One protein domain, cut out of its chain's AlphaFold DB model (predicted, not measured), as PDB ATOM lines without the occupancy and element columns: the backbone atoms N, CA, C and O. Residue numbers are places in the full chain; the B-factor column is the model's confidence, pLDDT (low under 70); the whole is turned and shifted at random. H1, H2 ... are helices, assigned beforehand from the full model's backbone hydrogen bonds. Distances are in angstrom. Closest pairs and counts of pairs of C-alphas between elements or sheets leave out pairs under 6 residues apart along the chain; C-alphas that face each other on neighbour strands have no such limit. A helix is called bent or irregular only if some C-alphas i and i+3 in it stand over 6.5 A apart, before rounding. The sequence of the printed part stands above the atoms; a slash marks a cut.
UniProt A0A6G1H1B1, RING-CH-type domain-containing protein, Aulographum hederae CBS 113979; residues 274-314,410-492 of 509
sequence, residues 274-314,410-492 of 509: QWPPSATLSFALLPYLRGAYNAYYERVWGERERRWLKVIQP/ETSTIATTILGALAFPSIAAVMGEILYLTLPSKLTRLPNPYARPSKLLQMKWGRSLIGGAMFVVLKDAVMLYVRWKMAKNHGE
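This is residues 274 to 314 and 410 to 492 of the 509 residues of the protein "RING-CH-type domain-containing protein" of Aulographum hederae CBS 113979 (UniProt A0A6G1H1B1). One long helix, H5, makes the axis; H3b crosses its first part, the bent H2 runs beside it and meets its far end, and residues 410 to 423 stick out. The printed part has 124 residues, 96 of them in the named helices H1 to H5 in order along the chain, with no named strand; the class is all helix, and the whole is loose, with a radius of gyration of the C-alphas of 18.7 A and spans of 62 by 33 by 26 A.

H1, residues 279 to 284, is close to but not clearly touching H5, residues 460 to 490 (Ala 279 to Trp 461, closest C-alphas, 7.3 A). H2, residues 286 to 312, assigned as one helix by its hydrogen bonds, is bent: C-alphas 300 and 303 are 7.3 A apart. Arm H2a, residues 286 to 300, is near H5; arm H2b, residues 303 to 312, touches H5 residues 480 to 490 alone, closest C-alphas Trp 308 and Ala 487, 5.2 A. H3, residues 411 to 438, likewise assigned, is bent: C-alphas 422 and 425 are 6.9 A apart. Arm H3a, residues 411 to 422, touches no helix; H3b, residues 425 to 438, touches H5 residues 460 to 471 alone, about perpendicular at 83 degrees, closest C-alphas Ala 428 and Gly 468, 4.0 A. H4, residues 441 to 444, is close to but not clearly touching H3b, closest C-alphas Tyr 436 and Thr 444, 6.0 A. Every O i to N i+4 pair is within hydrogen-bond range in H1, H2a, H2b, H3a, H3b and H5; H4 is too short for one.

H1 begins at C-alpha 279 (27.322, -44.233, -5.011); H5, 44.4 A long, ends at C-alpha 490 (-1.692, -48.987, -40.853).

Residues 315 to 409 are not printed; C-alphas 314 and 410 are 21.2 A apart across this cut. The H4 to H5 link is long. Residues 274 to 275, 410 to 411, 447 and 449 to 452 have pLDDT under 70.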
ATOM      1  N   GLN A 274      39.993 -45.040  -7.601       69.50
ATOM      2  CA  GLN A 274      39.551 -46.271  -6.948       69.50
ATOM      3  C   GLN A 274      38.232 -46.727  -7.576       69.50
ATOM      4  O   GLN A 274      37.150 -46.334  -7.157       69.50
ATOM      5  N   TRP A 275      38.327 -47.575  -8.598       68.50
ATOM      6  CA  TRP A 275      37.168 -48.280  -9.143       68.50
ATOM      7  C   TRP A 275      36.664 -49.330  -8.131       68.50
ATOM      8  O   TRP A 275      37.493 -50.069  -7.583       68.50
ATOM      9  N   PRO A 276      35.343 -49.460  -7.881       73.88
ATOM     10  CA  PRO A 276      34.204 -48.746  -8.479       73.88
ATOM     11  C   PRO A 276      33.941 -47.341  -7.891       73.88
ATOM     12  O   PRO A 276      34.278 -47.101  -6.733       73.88
ATOM     13  N   PRO A 277      33.287 -46.438  -8.653       76.12
ATOM     14  CA  PRO A 277      32.932 -45.097  -8.183       76.12
ATOM     15  C   PRO A 277      32.035 -45.136  -6.937       76.12
ATOM     16  O   PRO A 277      31.287 -46.093  -6.720       76.12
ATOM     17  N   SER A 278      32.069 -44.068  -6.135       79.62
ATOM     18  CA  SER A 278      31.138 -43.910  -5.015       79.62
ATOM     19  C   SER A 278      29.688 -43.851  -5.515       79.62
ATOM     20  O   SER A 278      29.408 -43.406  -6.635       79.62
ATOM     21  N   ALA A 279      28.744 -44.291  -4.677       80.19
ATOM     22  CA  ALA A 279      27.322 -44.233  -5.011       80.19
ATOM     23  C   ALA A 279      26.886 -42.789  -5.305       80.19
ATOM     24  O   ALA A 279      26.227 -42.539  -6.309       80.19
ATOM     25  N   THR A 280      27.331 -41.824  -4.495       79.06
ATOM     26  CA  THR A 280      27.029 -40.397  -4.674       79.06
ATOM     27  C   THR A 280      27.479 -39.870  -6.032       79.06
ATOM     28  O   THR A 280      26.686 -39.236  -6.719       79.06
ATOM     29  N   LEU A 281      28.701 -40.194  -6.465       79.06
ATOM     30  CA  LEU A 281      29.209 -39.805  -7.781       79.06
ATOM     31  C   LEU A 281      28.417 -40.477  -8.910       79.06
ATOM     32  O   LEU A 281      28.099 -39.838  -9.907       79.06
ATOM     33  N   SER A 282      28.050 -41.747  -8.743       83.19
ATOM     34  CA  SER A 282      27.292 -42.497  -9.754       83.19
ATOM     35  C   SER A 282      25.874 -41.950  -9.942       83.19
ATOM     36  O   SER A 282      25.439 -41.757 -11.074       83.19
ATOM     37  N   PHE A 283      25.170 -41.647  -8.845       81.94
ATOM     38  CA  PHE A 283      23.845 -41.019  -8.887       81.94
ATOM     39  C   PHE A 283      23.914 -39.557  -9.345       81.94
ATOM     40  O   PHE A 283      23.016 -39.106 -10.048       81.94
ATOM     41  N   ALA A 284      24.994 -38.831  -9.030       80.62
ATOM     42  CA  ALA A 284      25.215 -37.493  -9.568       80.62
ATOM     43  C   ALA A 284      25.400 -37.522 -11.094       80.62
ATOM     44  O   ALA A 284      24.898 -36.653 -11.784       80.62
ATOM     45  N   LEU A 285      26.053 -38.532 -11.670       81.75
ATOM     46  CA  LEU A 285      26.238 -38.599 -13.126       81.75
ATOM     47  C   LEU A 285      24.991 -39.054 -13.912       81.75
ATOM     48  O   LEU A 285      24.986 -38.953 -15.141       81.75
ATOM     49  N   LEU A 286      23.929 -39.525 -13.247       82.88
ATOM     50  CA  LEU A 286      22.724 -40.047 -13.906       82.88
ATOM     51  C   LEU A 286      22.042 -39.069 -14.875       82.88
ATOM     52  O   LEU A 286      21.702 -39.504 -15.976       82.88
ATOM     53  N   PRO A 287      21.850 -37.778 -14.545       82.69
ATOM     54  CA  PRO A 287      21.245 -36.832 -15.475       82.69
ATOM     55  C   PRO A 287      22.022 -36.663 -16.776       82.69
ATOM     56  O   PRO A 287      21.415 -36.552 -17.836       82.69
ATOM     57  N   TYR A 288      23.357 -36.694 -16.724       83.62
ATOM     58  CA  TYR A 288      24.170 -36.618 -17.938       83.62
ATOM     59  C   TYR A 288      24.076 -37.894 -18.761       83.62
ATOM     60  O   TYR A 288      24.013 -37.817 -19.983       83.62
ATOM     61  N   LEU A 289      24.038 -39.062 -18.110       84.44
ATOM     62  CA  LEU A 289      23.825 -40.333 -18.802       84.44
ATOM     63  C   LEU A 289      22.456 -40.360 -19.494       84.44
ATOM     64  O   LEU A 289      22.381 -40.735 -20.661       84.44
ATOM     65  N   ARG A 290      21.400 -39.897 -18.811       83.88
ATOM     66  CA  ARG A 290      20.056 -39.729 -19.385       83.88
ATOM     67  C   ARG A 290      20.073 -38.753 -20.562       83.88
ATOM     68  O   ARG A 290      19.601 -39.104 -21.633       83.88
ATOM     69  N   GLY A 291      20.655 -37.566 -20.393       84.19
ATOM     70  CA  GLY A 291      20.741 -36.561 -21.457       84.19
ATOM     71  C   GLY A 291      21.525 -37.055 -22.677       84.19
ATOM     72  O   GLY A 291      21.080 -36.877 -23.808       84.19
ATOM     73  N   ALA A 292      22.650 -37.743 -22.463       86.88
ATOM     74  CA  ALA A 292      23.440 -38.345 -23.534       86.88
ATOM     75  C   ALA A 292      22.672 -39.457 -24.265       86.88
ATOM     76  O   ALA A 292      22.724 -39.529 -25.493       86.88
ATOM     77  N   TYR A 293      21.937 -40.298 -23.529       89.69
ATOM     78  CA  TYR A 293      21.073 -41.323 -24.110       89.69
ATOM     79  C   TYR A 293      19.930 -40.710 -24.925       89.69
ATOM     80  O   TYR A 293      19.741 -41.102 -26.070       89.69
ATOM     81  N   ASN A 294      19.234 -39.705 -24.391       86.94
ATOM     82  CA  ASN A 294      18.151 -39.020 -25.094       86.94
ATOM     83  C   ASN A 294      18.663 -38.320 -26.360       86.94
ATOM     84  O   ASN A 294      18.060 -38.454 -27.420       86.94
ATOM     85  N   ALA A 295      19.813 -37.642 -26.293       87.94
ATOM     86  CA  ALA A 295      20.441 -37.024 -27.461       87.94
ATOM     87  C   ALA A 295      20.840 -38.061 -28.524       87.94
ATOM     88  O   ALA A 295      20.676 -37.830 -29.724       87.94
ATOM     89  N   TYR A 296      21.350 -39.221 -28.097       93.44
ATOM     90  CA  TYR A 296      21.624 -40.345 -28.989       93.44
ATOM     91  C   TYR A 296      20.337 -40.897 -29.620       93.44
ATOM     92  O   TYR A 296      20.289 -41.081 -30.837       93.44
ATOM     93  N   TYR A 297      19.301 -41.136 -28.813       90.38
ATOM     94  CA  TYR A 297      18.015 -41.669 -29.255       90.38
ATOM     95  C   TYR A 297      17.376 -40.746 -30.292       90.38
ATOM     96  O   TYR A 297      17.041 -41.187 -31.391       90.38
ATOM     97  N   GLU A 298      17.315 -39.451 -29.996       89.25
ATOM     98  CA  GLU A 298      16.756 -38.439 -30.886       89.25
ATOM     99  C   GLU A 298      17.519 -38.374 -32.215       89.25
ATOM    100  O   GLU A 298      16.928 -38.390 -33.296       89.25
ATOM    101  N   ARG A 299      18.855 -38.408 -32.157       93.69
ATOM    102  CA  ARG A 299      19.706 -38.364 -33.349       93.69
ATOM    103  C   ARG A 299      19.584 -39.606 -34.237       93.69
ATOM    104  O   ARG A 299      19.739 -39.489 -35.450       93.69
ATOM    105  N   VAL A 300      19.385 -40.793 -33.664       94.06
ATOM    106  CA  VAL A 300      19.378 -42.061 -34.422       94.06
ATOM    107  C   VAL A 300      17.968 -42.484 -34.832       94.06
ATOM    108  O   VAL A 300      17.760 -42.936 -35.965       94.06
ATOM    109  N   TRP A 301      17.003 -42.354 -33.923       92.50
ATOM    110  CA  TRP A 301      15.650 -42.890 -34.060       92.50
ATOM    111  C   TRP A 301      14.578 -41.813 -34.214       92.50
ATOM    112  O   TRP A 301      13.559 -42.102 -34.842       92.50
ATOM    113  N   GLY A 302      14.822 -40.576 -33.769       88.69
ATOM    114  CA  GLY A 302      13.824 -39.498 -33.781       88.69
ATOM    115  C   GLY A 302      13.227 -39.230 -35.167       88.69
ATOM    116  O   GLY A 302      12.011 -39.168 -35.335       88.69
ATOM    117  N   GLU A 303      14.046 -39.174 -36.222       91.00
ATOM    118  CA  GLU A 303      13.542 -39.003 -37.599       91.00
ATOM    119  C   GLU A 303      12.686 -40.179 -38.101       91.00
ATOM    120  O   GLU A 303      11.810 -40.005 -38.953       91.00
ATOM    121  N   ARG A 304      12.973 -41.405 -37.652       90.62
ATOM    122  CA  ARG A 304      12.221 -42.604 -38.061       90.62
ATOM    123  C   ARG A 304      10.898 -42.668 -37.320       90.62
ATOM    124  O   ARG A 304       9.868 -42.893 -37.943       90.62
ATOM    125  N   GLU A 305      10.938 -42.393 -36.025       89.75
ATOM    126  CA  GLU A 305       9.771 -42.362 -35.159       89.75
ATOM    127  C   GLU A 305       8.765 -41.302 -35.610       89.75
ATOM    128  O   GLU A 305       7.605 -41.635 -35.845       89.75
ATOM    129  N   ARG A 306       9.213 -40.064 -35.869       88.81
ATOM    130  CA  ARG A 306       8.345 -39.004 -36.410       88.81
ATOM    131  C   ARG A 306       7.678 -39.411 -37.720       88.81
ATOM    132  O   ARG A 306       6.517 -39.090 -37.947       88.81
ATOM    133  N   ARG A 307       8.393 -40.123 -38.598       88.62
ATOM    134  CA  ARG A 307       7.812 -40.631 -39.853       88.62
ATOM    135  C   ARG A 307       6.739 -41.685 -39.603       88.62
ATOM    136  O   ARG A 307       5.723 -41.657 -40.283       88.62
ATOM    137  N   TRP A 308       6.949 -42.591 -38.654       88.75
ATOM    138  CA  TRP A 308       5.960 -43.611 -38.295       88.75
ATOM    139  C   TRP A 308       4.723 -43.003 -37.636       88.75
ATOM    140  O   TRP A 308       3.610 -43.359 -38.009       88.75
ATOM    141  N   LEU A 309       4.903 -42.036 -36.737       85.69
ATOM    142  CA  LEU A 309       3.799 -41.338 -36.077       85.69
ATOM    143  C   LEU A 309       2.958 -40.525 -37.069       85.69
ATOM    144  O   LEU A 309       1.735 -40.629 -37.052       85.69
ATOM    145  N   LYS A 310       3.594 -39.816 -38.013       86.00
ATOM    146  CA  LYS A 310       2.887 -39.086 -39.085       86.00
ATOM    147  C   LYS A 310       1.994 -39.978 -39.951       86.00
ATOM    148  O   LYS A 310       1.006 -39.499 -40.487       86.00
ATOM    149  N   VAL A 311       2.341 -41.257 -40.117       85.12
ATOM    150  CA  VAL A 311       1.517 -42.214 -40.881       85.12
ATOM    151  C   VAL A 311       0.257 -42.618 -40.112       85.12
ATOM    152  O   VAL A 311      -0.748 -42.935 -40.740       85.12
ATOM    153  N   ILE A 312       0.316 -42.623 -38.780       81.06
ATOM    154  CA  ILE A 312      -0.769 -43.070 -37.896       81.06
ATOM    155  C   ILE A 312      -1.710 -41.909 -37.537       81.06
ATOM    156  O   ILE A 312      -2.872 -42.145 -37.217       81.06
ATOM    157  N   GLN A 313      -1.235 -40.661 -37.594       80.31
ATOM    158  CA  GLN A 313      -2.039 -39.496 -37.237       80.31
ATOM    159  C   GLN A 313      -3.254 -39.361 -38.179       80.31
ATOM    160  O   GLN A 313      -3.082 -39.326 -39.403       80.31
ATOM    161  N   PRO A 314      -4.489 -39.292 -37.647       73.31
ATOM    162  CA  PRO A 314      -5.671 -39.079 -38.472       73.31
ATOM    163  C   PRO A 314      -5.554 -37.716 -39.166       73.31
ATOM    164  O   PRO A 314      -5.219 -36.723 -38.527       73.31
ATOM    165  N   GLU A 410      -6.260 -33.935 -17.578       60.00
ATOM    166  CA  GLU A 410      -6.474 -35.373 -17.632       60.00
ATOM    167  C   GLU A 410      -5.767 -36.003 -16.419       60.00
ATOM    168  O   GLU A 410      -4.542 -36.149 -16.366       60.00
ATOM    169  N   THR A 411      -6.533 -36.268 -15.363       68.12
ATOM    170  CA  THR A 411      -6.006 -36.751 -14.078       68.12
ATOM    171  C   THR A 411      -5.381 -38.142 -14.197       68.12
ATOM    172  O   THR A 411      -4.469 -38.461 -13.431       68.12
ATOM    173  N   SER A 412      -5.804 -38.939 -15.185       73.12
ATOM    174  CA  SER A 412      -5.251 -40.261 -15.506       73.12
ATOM    175  C   SER A 412      -3.767 -40.179 -15.877       73.12
ATOM    176  O   SER A 412      -2.950 -40.871 -15.274       73.12
ATOM    177  N   THR A 413      -3.391 -39.269 -16.775       74.00
ATOM    178  CA  THR A 413      -2.013 -39.100 -17.271       74.00
ATOM    179  C   THR A 413      -1.043 -38.660 -16.169       74.00
ATOM    180  O   THR A 413       0.117 -39.083 -16.103       74.00
ATOM    181  N   ILE A 414      -1.517 -37.837 -15.230       76.94
ATOM    182  CA  ILE A 414      -0.718 -37.428 -14.067       76.94
ATOM    183  C   ILE A 414      -0.548 -38.611 -13.103       76.94
ATOM    184  O   ILE A 414       0.558 -38.860 -12.613       76.94
ATOM    185  N   ALA A 415      -1.619 -39.369 -12.853       80.56
ATOM    186  CA  ALA A 415      -1.588 -40.525 -11.965       80.56
ATOM    187  C   ALA A 415      -0.667 -41.640 -12.488       80.56
ATOM    188  O   ALA A 415       0.132 -42.171 -11.713       80.56
ATOM    189  N   THR A 416      -0.697 -41.953 -13.788       82.06
ATOM    190  CA  THR A 416       0.197 -42.948 -14.412       82.06
ATOM    191  C   THR A 416       1.663 -42.518 -14.335       82.06
ATOM    192  O   THR A 416       2.537 -43.328 -14.007       82.06
ATOM    193  N   THR A 417       1.941 -41.226 -14.534       82.38
ATOM    194  CA  THR A 417       3.289 -40.659 -14.396       82.38
ATOM    195  C   THR A 417       3.817 -40.804 -12.968       82.38
ATOM    196  O   THR A 417       4.956 -41.248 -12.771       82.38
ATOM    197  N   ILE A 418       2.993 -40.473 -11.966       83.56
ATOM    198  CA  ILE A 418       3.338 -40.608 -10.544       83.56
ATOM    199  C   ILE A 418       3.549 -42.081 -10.189       83.56
ATOM    200  O   ILE A 418       4.598 -42.430  -9.649       83.56
ATOM    201  N   LEU A 419       2.606 -42.961 -10.536       85.38
ATOM    202  CA  LEU A 419       2.691 -44.395 -10.253       85.38
ATOM    203  C   LEU A 419       3.959 -45.004 -10.865       85.38
ATOM    204  O   LEU A 419       4.705 -45.716 -10.193       85.38
ATOM    205  N   GLY A 420       4.257 -44.661 -12.120       85.00
ATOM    206  CA  GLY A 420       5.471 -45.099 -12.795       85.00
ATOM    207  C   GLY A 420       6.746 -44.580 -12.125       85.00
ATOM    208  O   GLY A 420       7.737 -45.311 -12.055       85.00
ATOM    209  N   ALA A 421       6.752 -43.339 -11.625       86.75
ATOM    210  CA  ALA A 421       7.891 -42.778 -10.895       86.75
ATOM    211  C   ALA A 421       8.129 -43.496  -9.557       86.75
ATOM    212  O   ALA A 421       9.276 -43.801  -9.228       86.75
ATOM    213  N   LEU A 422       7.058 -43.809  -8.822       89.50
ATOM    214  CA  LEU A 422       7.121 -44.517  -7.539       89.50
ATOM    215  C   LEU A 422       7.500 -45.997  -7.704       89.50
ATOM    216  O   LEU A 422       8.249 -46.538  -6.898       89.50
ATOM    217  N   ALA A 423       7.053 -46.650  -8.778       90.12
ATOM    218  CA  ALA A 423       7.391 -48.047  -9.055       90.12
ATOM    219  C   ALA A 423       8.830 -48.235  -9.575       90.12
ATOM    220  O   ALA A 423       9.412 -49.315  -9.431       90.12
ATOM    221  N   PHE A 424       9.426 -47.202 -10.183       91.25
ATOM    222  CA  PHE A 424      10.717 -47.309 -10.867       91.25
ATOM    223  C   PHE A 424      11.874 -47.823  -9.988       91.25
ATOM    224  O   PHE A 424      12.593 -48.709 -10.455       91.25
ATOM    225  N   PRO A 425      12.077 -47.364  -8.735       92.19
ATOM    226  CA  PRO A 425      13.129 -47.901  -7.871       92.19
ATOM    227  C   PRO A 425      13.015 -49.411  -7.628       92.19
ATOM    228  O   PRO A 425      14.027 -50.112  -7.629       92.19
ATOM    229  N   SER A 426      11.792 -49.918  -7.473       93.06
ATOM    230  CA  SER A 426      11.523 -51.345  -7.282       93.06
ATOM    231  C   SER A 426      11.788 -52.139  -8.559       93.06
ATOM    232  O   SER A 426      12.451 -53.173  -8.507       93.06
ATOM    233  N   ILE A 427      11.365 -51.622  -9.720       91.75
ATOM    234  CA  ILE A 427      11.670 -52.226 -11.028       91.75
ATOM    235  C   ILE A 427      13.187 -52.288 -11.244       91.75
ATOM    236  O   ILE A 427      13.721 -53.332 -11.614       91.75
ATOM    237  N   ALA A 428      13.901 -51.195 -10.963       91.19
ATOM    238  CA  ALA A 428      15.352 -51.131 -11.085       91.19
ATOM    239  C   ALA A 428      16.051 -52.153 -10.169       91.19
ATOM    240  O   ALA A 428      16.979 -52.837 -10.604       91.19
ATOM    241  N   ALA A 429      15.575 -52.307  -8.929       91.62
ATOM    242  CA  ALA A 429      16.081 -53.306  -7.992       91.62
ATOM    243  C   ALA A 429      15.853 -54.742  -8.495       91.62
ATOM    244  O   ALA A 429      16.792 -55.539  -8.514       91.62
ATOM    245  N   VAL A 430      14.643 -55.061  -8.966       93.62
ATOM    246  CA  VAL A 430      14.308 -56.383  -9.525       93.62
ATOM    247  C   VAL A 430      15.160 -56.686 -10.758       93.62
ATOM    248  O   VAL A 430      15.764 -57.753 -10.842       93.62
ATOM    249  N   MET A 431      15.294 -55.732 -11.679       90.31
ATOM    250  CA  MET A 431      16.138 -55.877 -12.869       90.31
ATOM    251  C   MET A 431      17.619 -56.058 -12.506       90.31
ATOM    252  O   MET A 431      18.331 -56.811 -13.171       90.31
ATOM    253  N   GLY A 432      18.081 -55.433 -11.419       89.00
ATOM    254  CA  GLY A 432      19.415 -55.647 -10.860       89.00
ATOM    255  C   GLY A 432      19.630 -57.056 -10.292       89.00
ATOM    256  O   GLY A 432      20.710 -57.628 -10.466       89.00
ATOM    257  N   GLU A 433      18.617 -57.651  -9.658       89.94
ATOM    258  CA  GLU A 433      18.664 -59.044  -9.185       89.94
ATOM    259  C   GLU A 433      18.571 -60.045 -10.354       89.94
ATOM    260  O   GLU A 433      19.285 -61.047 -10.374       89.94
ATOM    261  N   ILE A 434      17.792 -59.748 -11.399       91.62
ATOM    262  CA  ILE A 434      17.793 -60.542 -12.643       91.62
ATOM    263  C   ILE A 434      19.186 -60.511 -13.290       91.62
ATOM    264  O   ILE A 434      19.710 -61.545 -13.716       91.62
ATOM    265  N   LEU A 435      19.839 -59.347 -13.309       87.19
ATOM    266  CA  LEU A 435      21.215 -59.215 -13.786       87.19
ATOM    267  C   LEU A 435      22.193 -60.034 -12.924       87.19
ATOM    268  O   LEU A 435      23.119 -60.652 -13.444       87.19
ATOM    269  N   TYR A 436      21.974 -60.088 -11.607       85.94
ATOM    270  CA  TYR A 436      22.764 -60.921 -10.697       85.94
ATOM    271  C   TYR A 436      22.664 -62.419 -11.023       85.94
ATOM    272  O   TYR A 436      23.670 -63.127 -10.921       85.94
ATOM    273  N   LEU A 437      21.479 -62.888 -11.427       88.31
ATOM    274  CA  LEU A 437      21.222 -64.287 -11.777       88.31
ATOM    275  C   LEU A 437      21.746 -64.663 -13.170       88.31
ATOM    276  O   LEU A 437      22.200 -65.789 -13.367       88.31
ATOM    277  N   THR A 438      21.694 -63.734 -14.122       88.56
ATOM    278  CA  THR A 438      22.063 -63.981 -15.527       88.56
ATOM    279  C   THR A 438      23.558 -63.812 -15.803       88.56
ATOM    280  O   THR A 438      24.093 -64.478 -16.691       88.56
ATOM    281  N   LEU A 439      24.266 -62.954 -15.055       86.44
ATOM    282  CA  LEU A 439      25.692 -62.707 -15.284       86.44
ATOM    283  C   LEU A 439      26.613 -63.712 -14.569       86.44
ATOM    284  O   LEU A 439      26.296 -64.219 -13.490       86.44
ATOM    285  N   PRO A 440      27.829 -63.947 -15.107       83.00
ATOM    286  CA  PRO A 440      28.802 -64.833 -14.481       83.00
ATOM    287  C   PRO A 440      29.145 -64.391 -13.056       83.00
ATOM    288  O   PRO A 440      29.480 -63.229 -12.809       83.00
ATOM    289  N   SER A 441      29.203 -65.353 -12.130       75.81
ATOM    290  CA  SER A 441      29.487 -65.103 -10.706       75.81
ATOM    291  C   SER A 441      30.801 -64.345 -10.447       75.81
ATOM    292  O   SER A 441      30.936 -63.691  -9.421       75.81
ATOM    293  N   LYS A 442      31.758 -64.361 -11.387       74.62
ATOM    294  CA  LYS A 442      33.024 -63.603 -11.313       74.62
ATOM    295  C   LYS A 442      32.851 -62.079 -11.419       74.62
ATOM    296  O   LYS A 442      33.782 -61.331 -11.102       74.62
ATOM    297  N   LEU A 443      31.727 -61.607 -11.955       75.44
ATOM    298  CA  LEU A 443      31.445 -60.182 -12.140       75.44
ATOM    299  C   LEU A 443      30.544 -59.633 -11.030       75.44
ATOM    300  O   LEU A 443      30.679 -58.470 -10.659       75.44
ATOM    301  N   THR A 444      29.667 -60.483 -10.496       77.56
ATOM    302  CA  THR A 444      28.596 -60.092  -9.580       77.56
ATOM    303  C   THR A 444      28.858 -60.489  -8.129       77.56
ATOM    304  O   THR A 444      28.453 -59.762  -7.225       77.56
ATOM    305  N   ARG A 445      29.570 -61.592  -7.861       75.62
ATOM    306  CA  ARG A 445      29.853 -62.048  -6.489       75.62
ATOM    307  C   ARG A 445      31.187 -61.512  -5.979       75.62
ATOM    308  O   ARG A 445      32.157 -61.368  -6.730       75.62
ATOM    309  N   LEU A 446      31.229 -61.223  -4.680       72.62
ATOM    310  CA  LEU A 446      32.482 -60.992  -3.970       72.62
ATOM    311  C   LEU A 446      33.181 -62.337  -3.746       72.62
ATOM    312  O   LEU A 446      32.524 -63.279  -3.304       72.62
ATOM    313  N   PRO A 447      34.496 -62.440  -4.001       62.88
ATOM    314  CA  PRO A 447      35.251 -63.647  -3.674       62.88
ATOM    315  C   PRO A 447      35.370 -63.883  -2.156       62.88
ATOM    316  O   PRO A 447      35.549 -65.019  -1.739       62.88
ATOM    317  N   ASN A 448      35.245 -62.837  -1.327       70.88
ATOM    318  CA  ASN A 448      35.200 -62.925   0.136       70.88
ATOM    319  C   ASN A 448      34.262 -61.824   0.680       70.88
ATOM    320  O   ASN A 448      34.432 -60.677   0.265       70.88
ATOM    321  N   PRO A 449      33.312 -62.117   1.592       65.62
ATOM    322  CA  PRO A 449      32.422 -61.117   2.197       65.62
ATOM    323  C   PRO A 449      33.146 -59.978   2.940       65.62
ATOM    324  O   PRO A 449      32.577 -58.902   3.093       65.62
ATOM    325  N   TYR A 450      34.401 -60.178   3.358       64.88
ATOM    326  CA  TYR A 450      35.232 -59.143   3.989       64.88
ATOM    327  C   TYR A 450      36.165 -58.410   3.010       64.88
ATOM    328  O   TYR A 450      36.846 -57.460   3.401       64.88
ATOM    329  N   ALA A 451      36.243 -58.846   1.747       67.25
ATOM    330  CA  ALA A 451      37.070 -58.178   0.749       67.25
ATOM    331  C   ALA A 451      36.399 -56.896   0.249       67.25
ATOM    332  O   ALA A 451      35.176 -56.806   0.146       67.25
ATOM    333  N   ARG A 452      37.213 -55.900  -0.111       68.38
ATOM    334  CA  ARG A 452      36.695 -54.672  -0.713       68.38
ATOM    335  C   ARG A 452      36.142 -54.974  -2.116       68.38
ATOM    336  O   ARG A 452      36.842 -55.606  -2.915       68.38
ATOM    337  N   PRO A 453      34.919 -54.525  -2.440       70.25
ATOM    338  CA  PRO A 453      34.346 -54.683  -3.771       70.25
ATOM    339  C   PRO A 453      35.238 -53.982  -4.799       70.25
ATOM    340  O   PRO A 453      35.561 -52.807  -4.659       70.25
ATOM    341  N   SER A 454      35.652 -54.718  -5.828       71.88
ATOM    342  CA  SER A 454      36.522 -54.220  -6.904       71.88
ATOM    343  C   SER A 454      35.749 -53.929  -8.192       71.88
ATOM    344  O   SER A 454      36.316 -53.417  -9.151       71.88
ATOM    345  N   LYS A 455      34.460 -54.288  -8.257       81.00
ATOM    346  CA  LYS A 455      33.604 -54.086  -9.435       81.00
ATOM    347  C   LYS A 455      32.293 -53.415  -9.044       81.00
ATOM    348  O   LYS A 455      31.746 -53.686  -7.984       81.00
ATOM    349  N   LEU A 456      31.744 -52.599  -9.940       81.56
ATOM    350  CA  LEU A 456      30.479 -51.894  -9.709       81.56
ATOM    351  C   LEU A 456      29.306 -52.874  -9.534       81.56
ATOM    352  O   LEU A 456      28.495 -52.719  -8.629       81.56
ATOM    353  N   LEU A 457      29.287 -53.954 -10.320       81.81
ATOM    354  CA  LEU A 457      28.269 -55.010 -10.253       81.81
ATOM    355  C   LEU A 457      28.381 -55.915  -9.024       81.81
ATOM    356  O   LEU A 457      27.547 -56.794  -8.832       81.81
ATOM    357  N   GLN A 458      29.389 -55.723  -8.179       83.44
ATOM    358  CA  GLN A 458      29.449 -56.391  -6.889       83.44
ATOM    359  C   GLN A 458      28.609 -55.678  -5.823       83.44
ATOM    360  O   GLN A 458      28.139 -56.335  -4.898       83.44
ATOM    361  N   MET A 459      28.389 -54.372  -5.978       84.31
ATOM    362  CA  MET A 459      27.547 -53.572  -5.092       84.31
ATOM    363  C   MET A 459      26.074 -53.726  -5.470       84.31
ATOM    364  O   MET A 459      25.741 -53.680  -6.654       84.31
ATOM    365  N   LYS A 460      25.173 -53.828  -4.485       87.25
ATOM    366  CA  LYS A 460      23.729 -53.913  -4.755       87.25
ATOM    367  C   LYS A 460      23.201 -52.664  -5.467       87.25
ATOM    368  O   LYS A 460      22.603 -52.796  -6.529       87.25
ATOM    369  N   TRP A 461      23.541 -51.471  -4.976       88.12
ATOM    370  CA  TRP A 461      23.157 -50.211  -5.626       88.12
ATOM    371  C   TRP A 461      23.656 -50.109  -7.075       88.12
ATOM    372  O   TRP A 461      22.941 -49.601  -7.934       88.12
ATOM    373  N   GLY A 462      24.847 -50.640  -7.369       88.06
ATOM    374  CA  GLY A 462      25.417 -50.642  -8.718       88.06
ATOM    375  C   GLY A 462      24.679 -51.581  -9.675       88.06
ATOM    376  O   GLY A 462      24.472 -51.238 -10.838       88.06
ATOM    377  N   ARG A 463      24.225 -52.744  -9.186       90.25
ATOM    378  CA  ARG A 463      23.364 -53.663  -9.954       90.25
ATOM    379  C   ARG A 463      21.996 -53.047 -10.223       90.25
ATOM    380  O   ARG A 463      21.545 -53.108 -11.360       90.25
ATOM    381  N   SER A 464      21.377 -52.424  -9.219       91.81
ATOM    382  CA  SER A 464      20.087 -51.736  -9.365       91.81
ATOM    383  C   SER A 464      20.177 -50.580 -10.368       91.81
ATOM    384  O   SER A 464      19.299 -50.421 -11.210       91.81
ATOM    385  N   LEU A 465      21.273 -49.812 -10.342       90.94
ATOM    386  CA  LEU A 465      21.530 -48.717 -11.282       90.94
ATOM    387  C   LEU A 465      21.602 -49.207 -12.736       90.94
ATOM    388  O   LEU A 465      20.918 -48.676 -13.611       90.94
ATOM    389  N   ILE A 466      22.408 -50.244 -12.991       91.38
ATOM    390  CA  ILE A 466      22.546 -50.835 -14.330       91.38
ATOM    391  C   ILE A 466      21.247 -51.527 -14.757       91.38
ATOM    392  O   ILE A 466      20.853 -51.407 -15.912       91.38
ATOM    393  N   GLY A 467      20.560 -52.210 -13.838       91.44
ATOM    394  CA  GLY A 467      19.264 -52.840 -14.087       91.44
ATOM    395  C   GLY A 467      18.197 -51.828 -14.506       91.44
ATOM    396  O   GLY A 467      17.489 -52.057 -15.484       91.44
ATOM    397  N   GLY A 468      18.134 -50.676 -13.833       90.94
ATOM    398  CA  GLY A 468      17.255 -49.567 -14.209       90.94
ATOM    399  C   GLY A 468      17.586 -48.987 -15.587       90.94
ATOM    400  O   GLY A 468      16.688 -48.805 -16.404       90.94
ATOM    401  N   ALA A 469      18.869 -48.760 -15.890       90.38
ATOM    402  CA  ALA A 469      19.290 -48.291 -17.214       90.38
ATOM    403  C   ALA A 469      18.950 -49.304 -18.325       90.38
ATOM    404  O   ALA A 469      18.446 -48.927 -19.380       90.38
ATOM    405  N   MET A 470      19.165 -50.596 -18.068       91.75
ATOM    406  CA  MET A 470      18.801 -51.678 -18.983       91.75
ATOM    407  C   MET A 470      17.289 -51.735 -19.226       91.75
ATOM    408  O   MET A 470      16.867 -51.929 -20.362       91.75
ATOM    409  N   PHE A 471      16.477 -51.538 -18.183       92.38
ATOM    410  CA  PHE A 471      15.021 -51.487 -18.306       92.38
ATOM    411  C   PHE A 471      14.555 -50.346 -19.212       92.38
ATOM    412  O   PHE A 471      13.710 -50.580 -20.069       92.38
ATOM    413  N   VAL A 472      15.123 -49.143 -19.067       89.25
ATOM    414  CA  VAL A 472      14.778 -47.994 -19.925       89.25
ATOM    415  C   VAL A 472      15.076 -48.307 -21.390       89.25
ATOM    416  O   VAL A 472      14.190 -48.199 -22.229       89.25
ATOM    417  N   VAL A 473      16.283 -48.798 -21.688       91.69
ATOM    418  CA  VAL A 473      16.670 -49.156 -23.064       91.69
ATOM    419  C   VAL A 473      15.761 -50.247 -23.639       91.69
ATOM    420  O   VAL A 473      15.372 -50.178 -24.804       91.69
ATOM    421  N   LEU A 474      15.406 -51.257 -22.837       90.69
ATOM    422  CA  LEU A 474      14.514 -52.331 -23.270       90.69
ATOM    423  C   LEU A 474      13.090 -51.819 -23.522       90.69
ATOM    424  O   LEU A 474      12.511 -52.154 -24.555       90.69
ATOM    425  N   LYS A 475      12.544 -50.996 -22.616       89.50
ATOM    426  CA  LYS A 475      11.235 -50.350 -22.780       89.50
ATOM    427  C   LYS A 475      11.205 -49.560 -24.087       89.50
ATOM    428  O   LYS A 475      10.300 -49.762 -24.892       89.50
ATOM    429  N   ASP A 476      12.201 -48.712 -24.316       88.50
ATOM    430  CA  ASP A 476      12.253 -47.857 -25.502       88.50
ATOM    431  C   ASP A 476      12.392 -48.685 -26.783       88.50
ATOM    432  O   ASP A 476      11.721 -48.405 -27.773       88.50
ATOM    433  N   ALA A 477      13.183 -49.762 -26.763       90.38
ATOM    434  CA  ALA A 477      13.292 -50.680 -27.896       90.38
ATOM    435  C   ALA A 477      11.955 -51.368 -28.224       90.38
ATOM    436  O   ALA A 477      11.603 -51.499 -29.400       90.38
ATOM    437  N   VAL A 478      11.194 -51.780 -27.204       90.81
ATOM    438  CA  VAL A 478       9.854 -52.362 -27.376       90.81
ATOM    439  C   VAL A 478       8.885 -51.320 -27.929       90.81
ATOM    440  O   VAL A 478       8.217 -51.591 -28.925       90.81
ATOM    441  N   MET A 479       8.847 -50.114 -27.358       86.88
ATOM    442  CA  MET A 479       7.977 -49.031 -27.833       86.88
ATOM    443  C   MET A 479       8.292 -48.635 -29.276       86.88
ATOM    444  O   MET A 479       7.388 -48.472 -30.094       86.88
ATOM    445  N   LEU A 480       9.575 -48.544 -29.620       89.81
ATOM    446  CA  LEU A 480      10.034 -48.279 -30.977       89.81
ATOM    447  C   LEU A 480       9.587 -49.384 -31.949       89.81
ATOM    448  O   LEU A 480       9.108 -49.086 -33.044       89.81
ATOM    449  N   TYR A 481       9.701 -50.654 -31.546       90.31
ATOM    450  CA  TYR A 481       9.229 -51.792 -32.339       90.31
ATOM    451  C   TYR A 481       7.709 -51.765 -32.539       90.31
ATOM    452  O   TYR A 481       7.236 -51.977 -33.658       90.31
ATOM    453  N   VAL A 482       6.943 -51.469 -31.486       90.06
ATOM    454  CA  VAL A 482       5.480 -51.355 -31.555       90.06
ATOM    455  C   VAL A 482       5.076 -50.221 -32.491       90.06
ATOM    456  O   VAL A 482       4.280 -50.450 -33.397       90.06
ATOM    457  N   ARG A 483       5.676 -49.032 -32.358       87.31
ATOM    458  CA  ARG A 483       5.411 -47.880 -33.239       87.31
ATOM    459  C   ARG A 483       5.734 -48.193 -34.698       87.31
ATOM    460  O   ARG A 483       4.941 -47.888 -35.588       87.31
ATOM    461  N   TRP A 484       6.856 -48.865 -34.952       90.56
ATOM    462  CA  TRP A 484       7.197 -49.350 -36.287       90.56
ATOM    463  C   TRP A 484       6.151 -50.338 -36.829       90.56
ATOM    464  O   TRP A 484       5.714 -50.208 -37.975       90.56
ATOM    465  N   LYS A 485       5.723 -51.308 -36.011       89.44
ATOM    466  CA  LYS A 485       4.739 -52.327 -36.399       89.44
ATOM    467  C   LYS A 485       3.356 -51.719 -36.642       89.44
ATOM    468  O   LYS A 485       2.718 -52.070 -37.628       89.44
ATOM    469  N   MET A 486       2.922 -50.774 -35.810       86.25
ATOM    470  CA  MET A 486       1.674 -50.028 -35.999       86.25
ATOM    471  C   MET A 486       1.690 -49.240 -37.307       86.25
ATOM    472  O   MET A 486       0.747 -49.348 -38.087       86.25
ATOM    473  N   ALA A 487       2.774 -48.515 -37.597       87.62
ATOM    474  CA  ALA A 487       2.895 -47.762 -38.845       87.62
ATOM    475  C   ALA A 487       2.893 -48.679 -40.075       87.62
ATOM    476  O   ALA A 487       2.290 -48.345 -41.094       87.62
ATOM    477  N   LYS A 488       3.523 -49.856 -39.976       89.12
ATOM    478  CA  LYS A 488       3.485 -50.866 -41.036       89.12
ATOM    479  C   LYS A 488       2.067 -51.412 -41.244       89.12
ATOM    480  O   LYS A 488       1.580 -51.407 -42.370       89.12
ATOM    481  N   ASN A 489       1.399 -51.815 -40.165       87.56
ATOM    482  CA  ASN A 489       0.049 -52.376 -40.211       87.56
ATOM    483  C   ASN A 489      -0.993 -51.345 -40.674       87.56
ATOM    484  O   ASN A 489      -1.971 -51.720 -41.312       87.56
ATOM    485  N   HIS A 490      -0.795 -50.051 -40.395       83.81
ATOM    486  CA  HIS A 490      -1.692 -48.987 -40.853       83.81
ATOM    487  C   HIS A 490      -1.801 -48.943 -42.386       83.81
ATOM    488  O   HIS A 490      -2.888 -48.735 -42.917       83.81
ATOM    489  N   GLY A 491      -0.705 -49.221 -43.101       75.06
ATOM    490  CA  GLY A 491      -0.707 -49.313 -44.565       75.06
ATOM    491  C   GLY A 491      -1.432 -50.542 -45.126       75.06
ATOM    492  O   GLY A 491      -1.776 -50.556 -46.304       75.06
ATOM    493  N   GLU A 492      -1.679 -51.565 -44.305       81.25
ATOM    494  CA  GLU A 492      -2.332 -52.817 -44.709       81.25
ATOM    495  C   GLU A 492      -3.843 -52.825 -44.410       81.25
ATOM    496  O   GLU A 492      -4.557 -53.728 -44.853       81.25
TER     497      GLU A 492